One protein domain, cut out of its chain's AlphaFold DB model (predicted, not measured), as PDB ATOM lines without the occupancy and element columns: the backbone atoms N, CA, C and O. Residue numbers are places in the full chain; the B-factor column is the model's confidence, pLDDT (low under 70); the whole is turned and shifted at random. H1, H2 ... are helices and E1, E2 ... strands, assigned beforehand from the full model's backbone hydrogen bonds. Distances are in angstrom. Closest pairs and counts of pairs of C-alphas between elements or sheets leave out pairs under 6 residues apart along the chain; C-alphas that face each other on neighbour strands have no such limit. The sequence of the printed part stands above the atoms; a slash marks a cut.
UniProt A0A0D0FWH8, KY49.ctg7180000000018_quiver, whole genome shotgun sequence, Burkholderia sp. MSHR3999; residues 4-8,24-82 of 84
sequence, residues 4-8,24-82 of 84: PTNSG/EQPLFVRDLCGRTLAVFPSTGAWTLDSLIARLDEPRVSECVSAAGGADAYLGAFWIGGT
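Overview. This is residues 4 to 8 and 24 to 82 of the 84 residues of an uncharacterized protein of Burkholderia sp. MSHR3999 (UniProt A0A0D0FWH8). A small four-stranded antiparallel sheet makes one layer, and helix H2 covers part of one of its faces, running along the strands. The shorter helix H1 comes just before H2 and only grazes the sheet with its residues 51 to 55. The printed part has 64 residues, with the named elements in the order E1, E2, H1, H2, E3, E4; across the sheet the order is E2, E1, E3, E4, all antiparallel. The class is mixed, helices and strands, and the whole is compact, with a radius of gyration of the C-alphas of 10.5 A and spans of 30 by 21 by 16 A.

Arrangement. E1, residues 27 to 30, and E2, residues 36 to 40, form a hairpin, antiparallel at 169 degrees, with N 29 and O 38 2.9 A apart, within hydrogen-bond range. H1, residues 48 to 55, has its closest C-alphas to E2 at Arg 54 and Phe 40, 7.7 A apart. H2, residues 58 to 67, is close to H1 but not clearly touching: the closest C-alphas, those of Leu 55 and Ser 61, are 7.5 A apart, and the two run the same way at a steep tilt of 66 degrees. H2 is on the sheet at a height of 9.5 A, and on the local plane its line and that of E1 stand at 6 degrees. It lies over E1, on which 6 of its 10 C-alphas fall, and only just not over E2, on which 2 fall. The closest C-alphas of H2 and E2 are those of Cys 63 and Leu 37, 6.3 A apart. E3, residues 71 to 74, is antiparallel to E1 at 155 degrees, with N 28 and O 73 2.8 A apart. E2, H1, H2 and E3 make a split strand-helix-strand unit, two strands running the same way with E1 between them in the sheet; its crossover is right-handed. E4, residues 77 to 81, forms a hairpin with E3 at 150 degrees, with N 72 and O 80 2.8 A apart. The edge strands E2 and E4 are apart. In H1 and H2 every O i to N i+4 pair is within hydrogen-bond range.

Along the chain. E1 begins at C-alpha 27, (-15.390, 36.406, -30.711), and is 9.9 A long; E2 is 11.1 A. H1 measures 10.7 A, and H2 14.3 A from C-alpha 58 at (-9.081, 27.795, -18.995). E3 is 10.5 A and E4 12.1 A, ending at C-alpha 81, (-3.403, 33.193, -33.493).

Size, cuts and confidence. The C-alphas of Gly 44 and Gly 68 are the two farthest apart, 30.4 A. Residues 9 to 23 are not printed, and C-alphas 8 and 24 are 23.4 A apart across this cut. No link is long. The mean pLDDT of the printed part is 95.7, and no printed residue is under 70.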
ATOM      1  N   PRO A   4       0.082  38.514 -25.518       91.19
ATOM      2  CA  PRO A   4      -0.019  37.091 -25.225       91.19
ATOM      3  C   PRO A   4      -1.224  36.802 -24.324       91.19
ATOM      4  O   PRO A   4      -1.587  37.625 -23.486       91.19
ATOM      5  N   THR A   5      -1.799  35.609 -24.469       94.88
ATOM      6  CA  THR A   5      -2.870  35.090 -23.604       94.88
ATOM      7  C   THR A   5      -2.497  33.695 -23.097       94.88
ATOM      8  O   THR A   5      -1.663  33.004 -23.691       94.88
ATOM      9  N   ASN A   6      -3.130  33.248 -22.017       94.00
ATOM     10  CA  ASN A   6      -2.930  31.934 -21.407       94.00
ATOM     11  C   ASN A   6      -3.417  30.776 -22.295       94.00
ATOM     12  O   ASN A   6      -3.035  29.631 -22.056       94.00
ATOM     13  N   SER A   7      -4.217  31.046 -23.334       93.69
ATOM     14  CA  SER A   7      -4.555  30.039 -24.353       93.69
ATOM     15  C   SER A   7      -3.439  29.755 -25.351       93.69
ATOM     16  O   SER A   7      -3.554  28.815 -26.132       93.69
ATOM     17  N   GLY A   8      -2.372  30.555 -25.355       92.88
ATOM     18  CA  GLY A   8      -1.331  30.503 -26.378       92.88
ATOM     19  C   GLY A   8      -1.674  31.300 -27.639       92.88
ATOM     20  O   GLY A   8      -0.782  31.543 -28.450       92.88
ATOM     21  N   GLU A  24     -18.263  44.670 -32.856       95.38
ATOM     22  CA  GLU A  24     -19.406  44.239 -32.036       95.38
ATOM     23  C   GLU A  24     -19.862  42.805 -32.358       95.38
ATOM     24  O   GLU A  24     -20.873  42.335 -31.839       95.38
ATOM     25  N   GLN A  25     -19.140  42.083 -33.215       97.31
ATOM     26  CA  GLN A  25     -19.463  40.696 -33.552       97.31
ATOM     27  C   GLN A  25     -18.965  39.730 -32.472       97.31
ATOM     28  O   GLN A  25     -18.109  40.081 -31.655       97.31
ATOM     29  N   PRO A  26     -19.476  38.487 -32.433       97.94
ATOM     30  CA  PRO A  26     -18.950  37.476 -31.529       97.94
ATOM     31  C   PRO A  26     -17.451  37.234 -31.746       97.94
ATOM     32  O   PRO A  26     -16.958  37.275 -32.878       97.94
ATOM     33  N   LEU A  27     -16.751  36.923 -30.656       97.81
ATOM     34  CA  LEU A  27     -15.390  36.406 -30.711       97.81
ATOM     35  C   LEU A  27     -15.452  34.911 -31.027       97.81
ATOM     36  O   LEU A  27     -16.064  34.133 -30.292       97.81
ATOM     37  N   PHE A  28     -14.795  34.517 -32.107       98.06
ATOM     38  CA  PHE A  28     -14.633  33.131 -32.519       98.06
ATOM     39  C   PHE A  28     -13.194  32.693 -32.288       98.06
ATOM     40  O   PHE A  28     -12.267  33.361 -32.733       98.06
ATOM     41  N   VAL A  29     -13.021  31.533 -31.663       97.88
ATOM     42  CA  VAL A  29     -11.748  30.807 -31.640       97.88
ATOM     43  C   VAL A  29     -11.912  29.584 -32.524       97.88
ATOM     44  O   VAL A  29     -12.830  28.784 -32.311       97.88
ATOM     45  N   ARG A  30     -11.064  29.450 -33.538       98.12
ATOM     46  CA  ARG A  30     -11.116  28.366 -34.523       98.12
ATOM     47  C   ARG A  30      -9.788  27.628 -34.551       98.12
ATOM     48  O   ARG A  30      -8.753  28.256 -34.386       98.12
ATOM     49  N   ASP A  31      -9.816  26.317 -34.759       96.50
ATOM     50  CA  ASP A  31      -8.592  25.561 -35.026       96.50
ATOM     51  C   ASP A  31      -7.985  25.956 -36.385       96.50
ATOM     52  O   ASP A  31      -8.617  26.642 -37.195       96.50
ATOM     53  N   LEU A  32      -6.769  25.482 -36.661       93.50
ATOM     54  CA  LEU A  32      -6.052  25.763 -37.914       93.50
ATOM     55  C   LEU A  32      -6.722  25.138 -39.158       93.50
ATOM     56  O   LEU A  32      -6.355  25.438 -40.290       93.50
ATOM     57  N   CYS A  33      -7.723  24.273 -38.964       93.75
ATOM     58  CA  CYS A  33      -8.561  23.720 -40.028       93.75
ATOM     59  C   CYS A  33      -9.871  24.515 -40.222       93.75
ATOM     60  O   CYS A  33     -10.702  24.131 -41.048       93.75
ATOM     61  N   GLY A  34     -10.085  25.591 -39.457       93.00
ATOM     62  CA  GLY A  34     -11.270  26.446 -39.497       93.00
ATOM     63  C   GLY A  34     -12.467  25.951 -38.677       93.00
ATOM     64  O   GLY A  34     -13.536  26.568 -38.731       93.00
ATOM     65  N   ARG A  35     -12.343  24.864 -37.904       96.00
ATOM     66  CA  ARG A  35     -13.426  24.382 -37.032       96.00
ATOM     67  C   ARG A  35     -13.526  25.265 -35.802       96.00
ATOM     68  O   ARG A  35     -12.529  25.624 -35.190       96.00
ATOM     69  N   THR A  36     -14.747  25.603 -35.409       97.19
ATOM     70  CA  THR A  36     -14.974  26.455 -34.237       97.19
ATOM     71  C   THR A  36     -14.742  25.674 -32.945       97.19
ATOM     72  O   THR A  36     -15.408  24.669 -32.709       97.19
ATOM     73  N   LEU A  37     -13.821  26.164 -32.115       96.69
ATOM     74  CA  LEU A  37     -13.498  25.626 -30.793       96.69
ATOM     75  C   LEU A  37     -14.309  26.320 -29.695       96.69
ATOM     76  O   LEU A  37     -14.849  25.664 -28.808       96.69
ATOM     77  N   ALA A  38     -14.426  27.647 -29.773       96.75
ATOM     78  CA  ALA A  38     -15.193  28.447 -28.827       96.75
ATOM     79  C   ALA A  38     -15.845  29.652 -29.514       96.75
ATOM     80  O   ALA A  38     -15.315  30.201 -30.483       96.75
ATOM     81  N   VAL A  39     -16.995  30.072 -28.985       97.38
ATOM     82  CA  VAL A  39     -17.701  31.288 -29.400       97.38
ATOM     83  C   VAL A  39     -18.114  32.061 -28.163       97.38
ATOM     84  O   VAL A  39     -18.736  31.504 -27.255       97.38
ATOM     85  N   PHE A  40     -17.809  33.352 -28.153       97.25
ATOM     86  CA  PHE A  40     -18.235  34.273 -27.113       97.25
ATOM     87  C   PHE A  40     -19.160  35.317 -27.727       97.25
ATOM     88  O   PHE A  40     -18.716  36.079 -28.592       97.25
ATOM     89  N   PRO A  41     -20.441  35.366 -27.321       96.00
ATOM     90  CA  PRO A  41     -21.340  36.396 -27.809       96.00
ATOM     91  C   PRO A  41     -20.830  37.767 -27.371       96.00
ATOM     92  O   PRO A  41     -20.358  37.936 -26.244       96.00
ATOM     93  N   SER A  42     -20.938  38.740 -28.269       92.94
ATOM     94  CA  SER A  42     -20.680  40.131 -27.926       92.94
ATOM     95  C   SER A  42     -21.810  40.681 -27.048       92.94
ATOM     96  O   SER A  42     -22.981  40.335 -27.218       92.94
ATOM     97  N   THR A  43     -21.450  41.556 -26.112       90.31
ATOM     98  CA  THR A  43     -22.383  42.392 -25.340       90.31
ATOM     99  C   THR A  43     -22.216  43.883 -25.672       90.31
ATOM    100  O   THR A  43     -22.647  44.731 -24.894       90.31
ATOM    101  N   GLY A  44     -21.551  44.195 -26.788       91.44
ATOM    102  CA  GLY A  44     -21.126  45.529 -27.223       91.44
ATOM    103  C   GLY A  44     -19.734  45.503 -27.869       91.44
ATOM    104  O   GLY A  44     -19.129  44.440 -28.018       91.44
ATOM    105  N   ALA A  45     -19.203  46.668 -28.238       93.88
ATOM    106  CA  ALA A  45     -17.855  46.769 -28.800       93.88
ATOM    107  C   ALA A  45     -16.795  46.105 -27.903       93.88
ATOM    108  O   ALA A  45     -16.691  46.400 -26.709       93.88
ATOM    109  N   TRP A  46     -16.004  45.211 -28.496       95.88
ATOM    110  CA  TRP A  46     -14.896  44.559 -27.814       95.88
ATOM    111  C   TRP A  46     -13.785  45.558 -27.495       95.88
ATOM    112  O   TRP A  46     -13.405  46.396 -28.312       95.88
ATOM    113  N   THR A  47     -13.227  45.424 -26.297       95.31
ATOM    114  CA  THR A  47     -11.959  46.050 -25.915       95.31
ATOM    115  C   THR A  47     -10.855  45.003 -25.892       95.31
ATOM    116  O   THR A  47     -11.122  43.814 -25.695       95.31
ATOM    117  N   LEU A  48      -9.601  45.442 -26.011       94.88
ATOM    118  CA  LEU A  48      -8.449  44.546 -25.927       94.88
ATOM    119  C   LEU A  48      -8.455  43.723 -24.627       94.88
ATOM    120  O   LEU A  48      -8.306  42.505 -24.678       94.88
ATOM    121  N   ASP A  49      -8.708  44.359 -23.481       95.31
ATOM    122  CA  ASP A  49      -8.765  43.671 -22.186       95.31
ATOM    123  C   ASP A  49      -9.863  42.603 -22.145       95.31
ATOM    124  O   ASP A  49      -9.659  41.507 -21.625       95.31
ATOM    125  N   SER A  50     -11.033  42.894 -22.725       95.56
ATOM    126  CA  SER A  50     -12.131  41.926 -22.770       95.56
ATOM    127  C   SER A  50     -11.819  40.731 -23.676       95.56
ATOM    128  O   SER A  50     -12.194  39.611 -23.336       95.56
ATOM    129  N   LEU A  51     -11.088  40.934 -24.779       96.38
ATOM    130  CA  LEU A  51     -10.611  39.847 -25.640       96.38
ATOM    131  C   LEU A  51      -9.613  38.954 -24.902       96.38
ATOM    132  O   LEU A  51      -9.775  37.734 -24.897       96.38
ATOM    133  N   ILE A  52      -8.622  39.562 -24.242       96.31
ATOM    134  CA  ILE A  52      -7.625  38.842 -23.440       96.31
ATOM    135  C   ILE A  52      -8.327  38.025 -22.355       96.31
ATOM    136  O   ILE A  52      -8.095  36.827 -22.256       96.31
ATOM    137  N   ALA A  53      -9.266  38.624 -21.619       96.38
ATOM    138  CA  ALA A  53      -9.997  37.932 -20.561       96.38
ATOM    139  C   ALA A  53     -10.753  36.687 -21.058       96.38
ATOM    140  O   ALA A  53     -10.813  35.688 -20.345       96.38
ATOM    141  N   ARG A  54     -11.323  36.718 -22.275       97.06
ATOM    142  CA  ARG A  54     -11.981  35.540 -22.871       97.06
ATOM    143  C   ARG A  54     -10.993  34.480 -23.320       97.06
ATOM    144  O   ARG A  54     -11.241  33.296 -23.108       97.06
ATOM    145  N   LEU A  55      -9.893  34.894 -23.935       96.81
ATOM    146  CA  LEU A  55      -8.835  33.986 -24.375       96.81
ATOM    147  C   LEU A  55      -8.034  33.406 -23.200       96.81
ATOM    148  O   LEU A  55      -7.420  32.356 -23.351       96.81
ATOM    149  N   ASP A  56      -8.079  34.034 -22.029       97.06
ATOM    150  CA  ASP A  56      -7.494  33.526 -20.790       97.06
ATOM    151  C   ASP A  56      -8.398  32.525 -20.053       97.06
ATOM    152  O   ASP A  56      -7.968  31.930 -19.061       97.06
ATOM    153  N   GLU A  57      -9.638  32.304 -20.509       97.06
ATOM    154  CA  GLU A  57     -10.509  31.301 -19.899       97.06
ATOM    155  C   GLU A  57      -9.878  29.896 -20.042       97.06
ATOM    156  O   GLU A  57      -9.555  29.486 -21.160       97.06
ATOM    157  N   PRO A  58      -9.763  29.097 -18.958       96.31
ATOM    158  CA  PRO A  58      -9.081  27.795 -18.995       96.31
ATOM    159  C   PRO A  58      -9.612  26.831 -20.061       96.31
ATOM    160  O   PRO A  58      -8.852  26.112 -20.699       96.31
ATOM    161  N   ARG A  59     -10.920  26.862 -20.332       95.81
ATOM    162  CA  ARG A  59     -11.516  26.043 -21.396       95.81
ATOM    163  C   ARG A  59     -10.956  26.361 -22.786       95.81
ATOM    164  O   ARG A  59     -10.907  25.481 -23.635       95.81
ATOM    165  N   VAL A  60     -10.554  27.609 -23.039       96.38
ATOM    166  CA  VAL A  60      -9.982  28.007 -24.330       96.38
ATOM    167  C   VAL A  60      -8.588  27.421 -24.456       96.38
ATOM    168  O   VAL A  60      -8.298  26.811 -25.478       96.38
ATOM    169  N   SER A  61      -7.753  27.526 -23.419       95.62
ATOM    170  CA  SER A  61      -6.409  26.938 -23.448       95.62
ATOM    171  C   SER A  61      -6.446  25.417 -23.620       95.62
ATOM    172  O   SER A  61      -5.678  24.874 -24.414       95.62
ATOM    173  N   GLU A  62      -7.390  24.733 -22.968       96.19
ATOM    174  CA  GLU A  62      -7.622  23.297 -23.145       96.19
ATOM    175  C   GLU A  62      -8.002  22.950 -24.593       96.19
ATOM    176  O   GLU A  62      -7.389  22.066 -25.196       96.19
ATOM    177  N   CYS A  63      -8.970  23.664 -25.180       95.94
ATOM    178  CA  CYS A  63      -9.391  23.431 -26.562       95.94
ATOM    179  C   CYS A  63      -8.281  23.737 -27.578       95.94
ATOM    180  O   CYS A  63      -8.079  22.955 -28.505       95.94
ATOM    181  N   VAL A  64      -7.560  24.848 -27.406       96.44
ATOM    182  CA  VAL A  64      -6.463  25.261 -28.297       96.44
ATOM    183  C   VAL A  64      -5.319  24.249 -28.243       96.44
ATOM    184  O   VAL A  64      -4.827  23.823 -29.287       96.44
ATOM    185  N   SER A  65      -4.942  23.802 -27.042       95.44
ATOM    186  CA  SER A  65      -3.912  22.777 -26.849       95.44
ATOM    187  C   SER A  65      -4.309  21.442 -27.487       95.44
ATOM    188  O   SER A  65      -3.526  20.855 -28.232       95.44
ATOM    189  N   ALA A  66      -5.552  20.991 -27.280       95.81
ATOM    190  CA  ALA A  66      -6.060  19.754 -27.877       95.81
ATOM    191  C   ALA A  66      -6.129  19.808 -29.415       95.81
ATOM    192  O   ALA A  66      -5.954  18.782 -30.072       95.81
ATOM    193  N   ALA A  67      -6.373  20.991 -29.986       95.75
ATOM    194  CA  ALA A  67      -6.391  21.218 -31.430       95.75
ATOM    195  C   ALA A  67      -4.991  21.417 -32.044       95.75
ATOM    196  O   ALA A  67      -4.854  21.386 -33.266       95.75
ATOM    197  N   GLY A  68      -3.955  21.611 -31.219       94.88
ATOM    198  CA  GLY A  68      -2.589  21.891 -31.667       94.88
ATOM    199  C   GLY A  68      -2.364  23.324 -32.161       94.88
ATOM    200  O   GLY A  68      -1.337  23.591 -32.779       94.88
ATOM    201  N   GLY A  69      -3.301  24.239 -31.904       96.00
ATOM    202  CA  GLY A  69      -3.245  25.624 -32.369       96.00
ATOM    203  C   GLY A  69      -4.621  26.208 -32.674       96.00
ATOM    204  O   GLY A  69      -5.606  25.477 -32.814       96.00
ATOM    205  N   ALA A  70      -4.696  27.534 -32.767       97.75
ATOM    206  CA  ALA A  70      -5.928  28.244 -33.086       97.75
ATOM    207  C   ALA A  70      -5.699  29.676 -33.577       97.75
ATOM    208  O   ALA A  70      -4.699  30.310 -33.249       97.75
ATOM    209  N   ASP A  71      -6.712  30.193 -34.265       97.62
ATOM    210  CA  ASP A  71      -6.881  31.589 -34.648       97.62
ATOM    211  C   ASP A  71      -8.100  32.204 -33.949       97.62
ATOM    212  O   ASP A  71      -9.138  31.556 -33.764       97.62
ATOM    213  N   ALA A  72      -7.995  33.484 -33.603       97.25
ATOM    214  CA  ALA A  72      -9.063  34.290 -33.036       97.25
ATOM    215  C   ALA A  72      -9.600  35.291 -34.066       97.25
ATOM    216  O   ALA A  72      -8.844  35.935 -34.796       97.25
ATOM    217  N   TYR A  73     -10.923  35.453 -34.086       97.56
ATOM    218  CA  TYR A  73     -11.631  36.344 -34.999       97.56
ATOM    219  C   TYR A  73     -12.720  37.129 -34.276       97.56
ATOM    220  O   TYR A  73     -13.437  36.572 -33.447       97.56
ATOM    221  N   LEU A  74     -12.917  38.382 -34.666       96.75
ATOM    222  CA  LEU A  74     -14.148  39.125 -34.410       96.75
ATOM    223  C   LEU A  74     -14.999  39.081 -35.670       96.75
ATOM    224  O   LEU A  74     -14.603  39.627 -36.694       96.75
ATOM    225  N   GLY A  75     -16.126  38.369 -35.628       94.19
ATOM    226  CA  GLY A  75     -16.922  38.137 -36.835       94.19
ATOM    227  C   GLY A  75     -16.112  37.406 -37.912       94.19
ATOM    228  O   GLY A  75     -15.815  36.213 -37.779       94.19
ATOM    229  N   ALA A  76     -15.777  38.122 -38.988       93.38
ATOM    230  CA  ALA A  76     -14.920  37.624 -40.063       93.38
ATOM    231  C   ALA A  76     -13.476  38.160 -39.997       93.38
ATOM    232  O   ALA A  76     -12.609  37.652 -40.708       93.38
ATOM    233  N   PHE A  77     -13.206  39.157 -39.155       96.38
ATOM    234  CA  PHE A  77     -11.905  39.807 -39.049       96.38
ATOM    235  C   PHE A  77     -10.955  39.014 -38.144       96.38
ATOM    236  O   PHE A  77     -11.269  38.756 -36.982       96.38
ATOM    237  N   TRP A  78      -9.794  38.622 -38.670       96.12
ATOM    238  CA  TRP A  78      -8.757  37.925 -37.903       96.12
ATOM    239  C   TRP A  78      -8.037  38.895 -36.964       96.12
ATOM    240  O   TRP A  78      -7.628  39.974 -37.386       96.12
ATOM    241  N   ILE A  79      -7.869  38.501 -35.702       95.62
ATOM    242  CA  ILE A  79      -7.281  39.348 -34.653       95.62
ATOM    243  C   ILE A  79      -6.052  38.731 -33.976       95.62
ATOM    244  O   ILE A  79      -5.466  39.351 -33.086       95.62
ATOM    245  N   GLY A  80      -5.656  37.515 -34.349       96.00
ATOM    246  CA  GLY A  80      -4.495  36.842 -33.773       96.00
ATOM    247  C   GLY A  80      -4.574  35.323 -33.844       96.00
ATOM    248  O   GLY A  80      -5.599  34.765 -34.225       96.00
ATOM    249  N   GLY A  81      -3.507  34.651 -33.424       95.94
ATOM    250  CA  GLY A  81      -3.403  33.193 -33.493       95.94
ATOM    251  C   GLY A  81      -2.255  32.626 -32.662       95.94
ATOM    252  O   GLY A  81      -1.534  33.358 -31.983       95.94
ATOM    253  N   THR A  82      -2.081  31.308 -32.690       94.31
ATOM    254  CA  THR A  82      -0.997  30.615 -31.971       94.31
ATOM    255  C   THR A  82       0.345  30.652 -32.705       94.31
ATOM    256  O   THR A  82       1.391  30.608 -32.059       94.31
TER     257      THR A  82